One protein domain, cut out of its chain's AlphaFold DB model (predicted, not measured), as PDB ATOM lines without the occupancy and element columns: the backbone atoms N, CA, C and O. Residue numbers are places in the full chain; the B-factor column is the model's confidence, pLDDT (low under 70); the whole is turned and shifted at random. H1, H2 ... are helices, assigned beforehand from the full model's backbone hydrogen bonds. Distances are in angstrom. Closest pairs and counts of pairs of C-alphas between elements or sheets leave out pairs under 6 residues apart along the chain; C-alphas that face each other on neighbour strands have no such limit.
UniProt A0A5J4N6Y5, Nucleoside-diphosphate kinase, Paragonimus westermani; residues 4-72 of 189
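Overview. This is residues 4 to 72 of the 189 residues of the protein "Nucleoside-diphosphate kinase" of Paragonimus westermani (UniProt A0A5J4N6Y5). Three separate helices are strung on two long links, with no helix touching another: H2 and H3 come close near their first residues as an open corner, and H1 lies off by itself. The link of residues 39 to 59 loops outward, with residues 41 to 46 sticking out, and then comes back through the middle of the domain to H3. The 69 printed residues hold three named helices, H1, H2 and H3 along the chain, and no named strand; the class is all helix, with 35 residues in the helices. The whole is only just loose, close to compact, with a radius of gyration of the C-alphas of 13.3 A, and it spans 36 by 31 by 20 A.

Arrangement. H1, residues 4 to 15, and H3, residues 60 to 71, are the longest helices with 12 residues each, and they are apart. H2, residues 28 to 38, is apart from H1. H2 and H3 are close but not clearly touching; their closest C-alphas, those of Cys 29 and Val 60, are 7.0 A apart. Their lines are about perpendicular, at 85 degrees. In H1 and H3 every O i to N i+4 pair is within hydrogen-bond range; in H2 6 of 7 are.

Along the chain. H1 begins at C-alpha 4 (203.659, 228.054, 169.445) and is 16.8 A long from first to last C-alpha. H3 measures 15.6 A and ends at C-alpha 71 (180.365, 219.035, 157.235). H2 measures 15.4 A and begins at C-alpha 28 (185.886, 205.767, 167.292).

Size, cuts and confidence. The C-alphas of Asp 42 and Gly 72, the two farthest apart, are 38.3 A from each other. Both links are long, with 12 residues from H1 to H2 and 21 from H2 to H3. Residues 10 to 17, of which 10 to 15 belong to H1, stand free. The printed part has no cut. Its mean pLDDT is 72.9, and residues 4 to 15 and 37 to 52 are under 70.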
ATOM      1  N   TYR A   4     202.902 228.246 170.688       54.09
ATOM      2  CA  TYR A   4     203.659 228.054 169.445       54.09
ATOM      3  C   TYR A   4     203.172 226.874 168.594       54.09
ATOM      4  O   TYR A   4     203.178 226.942 167.369       54.09
ATOM      5  N   TYR A   5     202.729 225.787 169.231       58.50
ATOM      6  CA  TYR A   5     202.213 224.617 168.518       58.50
ATOM      7  C   TYR A   5     200.858 224.927 167.873       58.50
ATOM      8  O   TYR A   5     200.591 224.536 166.742       58.50
ATOM      9  N   PHE A   6     200.019 225.690 168.577       56.38
ATOM     10  CA  PHE A   6     198.712 226.093 168.068       56.38
ATOM     11  C   PHE A   6     198.831 227.072 166.894       56.38
ATOM     12  O   PHE A   6     198.158 226.886 165.885       56.38
ATOM     13  N   SER A   7     199.721 228.068 166.983       57.00
ATOM     14  CA  SER A   7     199.963 228.993 165.869       57.00
ATOM     15  C   SER A   7     200.524 228.282 164.638       57.00
ATOM     16  O   SER A   7     200.094 228.569 163.529       57.00
ATOM     17  N   HIS A   8     201.431 227.319 164.828       62.56
ATOM     18  CA  HIS A   8     202.014 226.555 163.727       62.56
ATOM     19  C   HIS A   8     200.970 225.708 162.984       62.56
ATOM     20  O   HIS A   8     200.906 225.757 161.759       62.56
ATOM     21  N   ILE A   9     200.092 225.013 163.718       63.75
ATOM     22  CA  ILE A   9     198.994 224.236 163.123       63.75
ATOM     23  C   ILE A   9     198.045 225.133 162.331       63.75
ATOM     24  O   ILE A   9     197.632 224.765 161.238       63.75
ATOM     25  N   LEU A  10     197.690 226.308 162.858       65.19
ATOM     26  CA  LEU A  10     196.791 227.220 162.147       65.19
ATOM     27  C   LEU A  10     197.391 227.705 160.822       65.19
ATOM     28  O   LEU A  10     196.669 227.768 159.830       65.19
ATOM     29  N   THR A  11     198.694 227.997 160.790       65.50
ATOM     30  CA  THR A  11     199.398 228.345 159.549       65.50
ATOM     31  C   THR A  11     199.394 227.173 158.565       65.50
ATOM     32  O   THR A  11     198.981 227.351 157.421       65.50
ATOM     33  N   GLU A  12     199.745 225.958 159.001       67.38
ATOM     34  CA  GLU A  12     199.744 224.786 158.115       67.38
ATOM     35  C   GLU A  12     198.359 224.474 157.538       67.38
ATOM     36  O   GLU A  12     198.244 224.217 156.341       67.38
ATOM     37  N   LEU A  13     197.307 224.553 158.358       69.06
ATOM     38  CA  LEU A  13     195.925 224.341 157.919       69.06
ATOM     39  C   LEU A  13     195.459 225.387 156.894       69.06
ATOM     40  O   LEU A  13     194.547 225.110 156.120       69.06
ATOM     41  N   SER A  14     196.061 226.581 156.895       67.00
ATOM     42  CA  SER A  14     195.724 227.657 155.954       67.00
ATOM     43  C   SER A  14     196.506 227.608 154.639       67.00
ATOM     44  O   SER A  14     196.015 228.100 153.626       67.00
ATOM     45  N   GLU A  15     197.701 227.011 154.637       69.56
ATOM     46  CA  GLU A  15     198.614 227.018 153.484       69.56
ATOM     47  C   GLU A  15     198.663 225.680 152.734       69.56
ATOM     48  O   GLU A  15     199.016 225.645 151.554       69.56
ATOM     49  N   LYS A  16     198.319 224.568 153.396       73.00
ATOM     50  CA  LYS A  16     198.416 223.218 152.828       73.00
ATOM     51  C   LYS A  16     197.045 222.618 152.543       73.00
ATOM     52  O   LYS A  16     196.047 222.918 153.200       73.00
ATOM     53  N   LEU A  17     197.014 221.697 151.577       75.81
ATOM     54  CA  LEU A  17     195.833 220.878 151.329       75.81
ATOM     55  C   LEU A  17     195.552 220.026 152.571       75.81
ATOM     56  O   LEU A  17     196.344 219.157 152.931       75.81
ATOM     57  N   THR A  18     194.418 220.286 153.210       79.00
ATOM     58  CA  THR A  18     193.956 219.536 154.376       79.00
ATOM     59  C   THR A  18     192.798 218.639 153.970       79.00
ATOM     60  O   THR A  18     191.865 219.083 153.301       79.00
ATOM     61  N   ILE A  19     192.834 217.383 154.411       84.31
ATOM     62  CA  ILE A  19     191.718 216.451 154.272       84.31
ATOM     63  C   ILE A  19     191.043 216.326 155.634       84.31
ATOM     64  O   ILE A  19     191.681 215.963 156.621       84.31
ATOM     65  N   ALA A  20     189.747 216.617 155.681       85.56
ATOM     66  CA  ALA A  20     188.917 216.346 156.844       85.56
ATOM     67  C   ALA A  20     188.137 215.046 156.620       85.56
ATOM     68  O   ALA A  20     187.515 214.866 155.573       85.56
ATOM     69  N   VAL A  21     188.146 214.159 157.616       88.62
ATOM     70  CA  VAL A  21     187.420 212.883 157.581       88.62
ATOM     71  C   VAL A  21     186.604 212.740 158.858       88.62
ATOM     72  O   VAL A  21     187.153 212.784 159.958       88.62
ATOM     73  N   GLU A  22     185.297 212.538 158.716       88.50
ATOM     74  CA  GLU A  22     184.458 212.084 159.820       88.50
ATOM     75  C   GLU A  22     184.552 210.558 159.940       88.50
ATOM     76  O   GLU A  22     184.246 209.823 159.001       88.50
ATOM     77  N   LEU A  23     184.997 210.074 161.101       88.25
ATOM     78  CA  LEU A  23     185.134 208.647 161.387       88.25
ATOM     79  C   LEU A  23     184.004 208.191 162.308       88.25
ATOM     80  O   LEU A  23     183.943 208.584 163.475       88.25
ATOM     81  N   MET A  24     183.149 207.307 161.803       87.38
ATOM     82  CA  MET A  24     182.061 206.706 162.572       87.38
ATOM     83  C   MET A  24     182.376 205.252 162.929       87.38
ATOM     84  O   MET A  24     182.893 204.488 162.117       87.38
ATOM     85  N   GLY A  25     182.047 204.854 164.156       88.94
ATOM     86  CA  GLY A  25     182.203 203.480 164.621       88.94
ATOM     87  C   GLY A  25     182.173 203.362 166.140       88.94
ATOM     88  O   GLY A  25     182.296 204.354 166.864       88.94
ATOM     89  N   ALA A  26     182.041 202.130 166.633       90.38
ATOM     90  CA  ALA A  26     182.093 201.855 168.065       90.38
ATOM     91  C   ALA A  26     183.427 202.349 168.648       90.38
ATOM     92  O   ALA A  26     184.506 201.957 168.191       90.38
ATOM     93  N   ASN A  27     183.342 203.221 169.655       88.38
ATOM     94  CA  ASN A  27     184.492 203.811 170.342       88.38
ATOM     95  C   ASN A  27     185.492 204.532 169.410       88.38
ATOM     96  O   ASN A  27     186.689 204.556 169.701       88.38
ATOM     97  N   ALA A  28     185.029 205.136 168.306       88.12
ATOM     98  CA  ALA A  28     185.886 205.767 167.292       88.12
ATOM     99  C   ALA A  28     186.935 206.737 167.878       88.12
ATOM    100  O   ALA A  28     188.119 206.623 167.563       88.12
ATOM    101  N   CYS A  29     186.535 207.619 168.806       85.12
ATOM    102  CA  CYS A  29     187.438 208.573 169.470       85.12
ATOM    103  C   CYS A  29     188.571 207.900 170.269       85.12
ATOM    104  O   CYS A  29     189.682 208.425 170.340       85.12
ATOM    105  N   ALA A  30     188.305 206.747 170.891       85.19
ATOM    106  CA  ALA A  30     189.324 206.001 171.625       85.19
ATOM    107  C   ALA A  30     190.260 205.261 170.660       85.19
ATOM    108  O   ALA A  30     191.479 205.310 170.821       85.19
ATOM    109  N   ARG A  31     189.696 204.642 169.615       86.88
ATOM    110  CA  ARG A  31     190.456 203.891 168.607       86.88
ATOM    111  C   ARG A  31     191.422 204.781 167.830       86.88
ATOM    112  O   ARG A  31     192.587 204.421 167.701       86.88
ATOM    113  N   ILE A  32     190.982 205.957 167.374       84.69
ATOM    114  CA  ILE A  32     191.868 206.881 166.648       84.69
ATOM    115  C   ILE A  32     193.011 207.379 167.535       84.69
ATOM    116  O   ILE A  32     194.149 207.473 167.088       84.69
ATOM    117  N   ARG A  33     192.744 207.610 168.828       80.69
ATOM    118  CA  ARG A  33     193.782 207.995 169.788       80.69
ATOM    119  C   ARG A  33     194.826 206.898 169.941       80.69
ATOM    120  O   ARG A  33     196.007 207.218 169.954       80.69
ATOM    121  N   GLN A  34     194.406 205.639 170.054       82.12
ATOM    122  CA  GLN A  34     195.331 204.513 170.145       82.12
ATOM    123  C   GLN A  34     196.224 204.441 168.906       82.12
ATOM    124  O   GLN A  34     197.435 204.383 169.059       82.12
ATOM    125  N   ILE A  35     195.631 204.542 167.713       80.56
ATOM    126  CA  ILE A  35     196.343 204.505 166.431       80.56
ATOM    127  C   ILE A  35     197.397 205.623 166.331       80.56
ATOM    128  O   ILE A  35     198.544 205.359 165.986       80.56
ATOM    129  N   VAL A  36     197.032 206.866 166.668       77.81
ATOM    130  CA  VAL A  36     197.964 208.008 166.601       77.81
ATOM    131  C   VAL A  36     199.042 207.937 167.692       77.81
ATOM    132  O   VAL A  36     200.164 208.399 167.502       77.81
ATOM    133  N   SER A  37     198.715 207.355 168.852       69.25
ATOM    134  CA  SER A  37     199.651 207.236 169.980       69.25
ATOM    135  C   SER A  37     200.607 206.050 169.839       69.25
ATOM    136  O   SER A  37     201.684 206.085 170.421       69.25
ATOM    137  N   SER A  38     200.236 204.998 169.101       60.59
ATOM    138  CA  SER A  38     201.082 203.816 168.888       60.59
ATOM    139  C   SER A  38     202.162 204.022 167.828       60.59
ATOM    140  O   SER A  38     203.100 203.240 167.767       60.59
ATOM    141  N   ALA A  39     202.079 205.073 167.009       57.16
ATOM    142  CA  ALA A  39     203.033 205.316 165.927       57.16
ATOM    143  C   ALA A  39     204.376 205.929 166.375       57.16
ATOM    144  O   ALA A  39     205.140 206.408 165.539       57.16
ATOM    145  N   THR A  40     204.667 205.978 167.679       49.78
ATOM    146  CA  THR A  40     205.890 206.603 168.213       49.78
ATOM    147  C   THR A  40     207.066 205.647 168.432       49.78
ATOM    148  O   THR A  40     208.070 206.069 168.996       49.78
ATOM    149  N   GLY A  41     207.009 204.396 167.981       52.62
ATOM    150  CA  GLY A  41     208.177 203.514 168.038       52.62
ATOM    151  C   GLY A  41     207.887 202.132 167.475       52.62
ATOM    152  O   GLY A  41     207.034 201.437 168.009       52.62
ATOM    153  N   ASP A  42     208.608 201.792 166.407       47.53
ATOM    154  CA  ASP A  42     208.822 200.460 165.835       47.53
ATOM    155  C   ASP A  42     207.592 199.564 165.624       47.53
ATOM    156  O   ASP A  42     207.107 198.926 166.552       47.53
ATOM    157  N   THR A  43     207.145 199.426 164.368       42.56
ATOM    158  CA  THR A  43     206.729 198.138 163.763       42.56
ATOM    159  C   THR A  43     206.313 198.316 162.298       42.56
ATOM    160  O   THR A  43     205.779 199.356 161.914       42.56
ATOM    161  N   GLU A  44     206.566 197.281 161.494       46.00
ATOM    162  CA  GLU A  44     206.153 197.061 160.098       46.00
ATOM    163  C   GLU A  44     204.628 197.188 159.894       46.00
ATOM    164  O   GLU A  44     203.914 196.209 159.685       46.00
ATOM    165  N   SER A  45     204.089 198.397 159.988       45.91
ATOM    166  CA  SER A  45     202.710 198.688 159.610       45.91
ATOM    167  C   SER A  45     202.714 199.765 158.533       45.91
ATOM    168  O   SER A  45     203.377 200.788 158.685       45.91
ATOM    169  N   ASP A  46     201.944 199.561 157.462       50.47
ATOM    170  CA  ASP A  46     201.785 200.513 156.346       50.47
ATOM    171  C   ASP A  46     201.129 201.849 156.768       50.47
ATOM    172  O   ASP A  46     200.845 202.715 155.938       50.47
ATOM    173  N   PHE A  47     200.842 202.032 158.061       49.16
ATOM    174  CA  PHE A  47     200.086 203.154 158.592       49.16
ATOM    175  C   PHE A  47     200.984 204.132 159.358       49.16
ATOM    176  O   PHE A  47     201.303 203.936 160.529       49.16
ATOM    177  N   VAL A  48     201.351 205.238 158.711       54.84
ATOM    178  CA  VAL A  48     202.069 206.344 159.361       54.84
ATOM    179  C   VAL A  48     201.053 207.310 159.971       54.84
ATOM    180  O   VAL A  48     200.383 208.051 159.255       54.84
ATOM    181  N   ALA A  49     200.940 207.336 161.300       58.22
ATOM    182  CA  ALA A  49     200.052 208.275 161.984       58.22
ATOM    183  C   ALA A  49     200.663 208.830 163.260       58.22
ATOM    184  O   ALA A  49     200.467 208.284 164.332       58.22
ATOM    185  N   ASN A  50     201.356 209.959 163.167       63.94
ATOM    186  CA  ASN A  50     201.836 210.666 164.350       63.94
ATOM    187  C   ASN A  50     200.986 211.916 164.639       63.94
ATOM    188  O   ASN A  50     200.228 212.399 163.795       63.94
ATOM    189  N   SER A  51     201.158 212.474 165.838       61.84
ATOM    190  CA  SER A  51     200.468 213.688 166.296       61.84
ATOM    191  C   SER A  51     200.739 214.945 165.452       61.84
ATOM    192  O   SER A  51     200.078 215.957 165.664       61.84
ATOM    193  N   ASN A  52     201.700 214.912 164.523       65.06
ATOM    194  CA  ASN A  52     201.969 216.007 163.586       65.06
ATOM    195  C   ASN A  52     201.233 215.828 162.246       65.06
ATOM    196  O   ASN A  52     201.154 216.777 161.479       65.06
ATOM    197  N   MET A  53     200.693 214.640 161.953       70.19
ATOM    198  CA  MET A  53     200.005 214.339 160.687       70.19
ATOM    199  C   MET A  53     198.478 214.325 160.809       70.19
ATOM    200  O   MET A  53     197.790 214.432 159.798       70.19
ATOM    201  N   MET A  54     197.933 214.192 162.023       75.38
ATOM    202  CA  MET A  54     196.486 214.158 162.253       75.38
ATOM    203  C   MET A  54     196.061 215.073 163.398       75.38
ATOM    204  O   MET A  54     196.574 214.987 164.512       75.38
ATOM    205  N   VAL A  55     195.027 215.874 163.141       77.31
ATOM    206  CA  VAL A  55     194.273 216.590 164.173       77.31
ATOM    207  C   VAL A  55     192.972 215.833 164.415       77.31
ATOM    208  O   VAL A  55     192.203 215.605 163.487       77.31
ATOM    209  N   PHE A  56     192.716 215.437 165.662       80.75
ATOM    210  CA  PHE A  56     191.499 214.720 166.040       80.75
ATOM    211  C   PHE A  56     190.900 215.275 167.336       80.75
ATOM    212  O   PHE A  56     191.600 215.788 168.215       80.75
ATOM    213  N   ALA A  57     189.579 215.162 167.465       80.75
ATOM    214  CA  ALA A  57     188.862 215.589 168.656       80.75
ATOM    215  C   ALA A  57     189.163 214.685 169.864       80.75
ATOM    216  O   ALA A  57     189.263 213.462 169.760       80.75
ATOM    217  N   LYS A  58     189.285 215.292 171.051       77.44
ATOM    218  CA  LYS A  58     189.604 214.575 172.303       77.44
ATOM    219  C   LYS A  58     188.371 214.068 173.057       77.44
ATOM    220  O   LYS A  58     188.527 213.236 173.952       77.44
ATOM    221  N   SER A  59     187.184 214.553 172.707       82.19
ATOM    222  CA  SER A  59     185.899 214.133 173.269       82.19
ATOM    223  C   SER A  59     184.843 214.051 172.169       82.19
ATOM    224  O   SER A  59     185.030 214.607 171.084       82.19
ATOM    225  N   VAL A  60     183.736 213.368 172.462       85.56
ATOM    226  CA  VAL A  60     182.615 213.195 171.527       85.56
ATOM    227  C   VAL A  60     181.965 214.542 171.202       85.56
ATOM    228  O   VAL A  60     181.681 214.830 170.046       85.56
ATOM    229  N   GLU A  61     181.810 215.411 172.200       87.25
ATOM    230  CA  GLU A  61     181.210 216.741 172.045       87.25
ATOM    231  C   GLU A  61     182.081 217.635 171.158       87.25
ATOM    232  O   GLU A  61     181.586 218.321 170.263       87.25
ATOM    233  N   SER A  62     183.402 217.590 171.363       84.06
ATOM    234  CA  SER A  62     184.350 218.301 170.506       84.06
ATOM    235  C   SER A  62     184.346 217.749 169.081       84.06
ATOM    236  O   SER A  62     184.530 218.532 168.152       84.06
ATOM    237  N   ALA A  63     184.165 216.435 168.904       86.69
ATOM    238  CA  ALA A  63     184.095 215.808 167.588       86.69
ATOM    239  C   ALA A  63     182.850 216.282 166.836       86.69
ATOM    240  O   ALA A  63     182.975 216.772 165.720       86.69
ATOM    241  N   ALA A  64     181.685 216.245 167.486       86.06
ATOM    242  CA  ALA A  64     180.427 216.712 166.912       86.06
ATOM    243  C   ALA A  64     180.478 218.204 166.539       86.06
ATOM    244  O   ALA A  64     180.094 218.580 165.437       86.06
ATOM    245  N   CYS A  65     181.020 219.058 167.416       83.12
ATOM    246  CA  CYS A  65     181.162 220.489 167.132       83.12
ATOM    247  C   CYS A  65     182.114 220.769 165.955       83.12
ATOM    248  O   CYS A  65     181.871 221.678 165.164       83.12
ATOM    249  N   GLN A  66     183.214 220.020 165.835       83.62
ATOM    250  CA  GLN A  66     184.132 220.151 164.699       83.62
ATOM    251  C   GLN A  66     183.518 219.607 163.409       83.62
ATOM    252  O   GLN A  66     183.649 220.251 162.371       83.62
ATOM    253  N   ALA A  67     182.821 218.472 163.479       84.62
ATOM    254  CA  ALA A  67     182.120 217.887 162.346       84.62
ATOM    255  C   ALA A  67     181.061 218.849 161.801       84.62
ATOM    256  O   ALA A  67     181.072 219.128 160.611       84.62
ATOM    257  N   ASP A  68     180.234 219.459 162.653       82.75
ATOM    258  CA  ASP A  68     179.236 220.452 162.230       82.75
ATOM    259  C   ASP A  68     179.876 221.669 161.531       82.75
ATOM    260  O   ASP A  68     179.416 222.120 160.483       82.75
ATOM    261  N   LYS A  69     181.022 222.142 162.037       78.94
ATOM    262  CA  LYS A  69     181.769 223.259 161.432       78.94
ATOM    263  C   LYS A  69     182.366 222.954 160.058       78.94
ATOM    264  O   LYS A  69     182.666 223.903 159.341       78.94
ATOM    265  N   ILE A  70     182.604 221.689 159.721       79.19
ATOM    266  CA  ILE A  70     183.240 221.283 158.456       79.19
ATOM    267  C   ILE A  70     182.205 220.693 157.486       79.19
ATOM    268  O   ILE A  70     182.229 220.977 156.292       79.19
ATOM    269  N   PHE A  71     181.291 219.873 157.999       83.19
ATOM    270  CA  PHE A  71     180.365 219.035 157.235       83.19
ATOM    271  C   PHE A  71     178.889 219.400 157.420       83.19
ATOM    272  O   PHE A  71     178.054 218.803 156.743       83.19
ATOM    273  N   GLY A  72     178.549 220.353 158.300       78.19
ATOM    274  CA  GLY A  72     177.169 220.804 158.512       78.19
ATOM    275  C   GLY A  72     176.535 221.398 157.248       78.19
ATOM    276  O   GLY A  72     177.110 221.365 156.164       78.19
TER     277      GLY A  72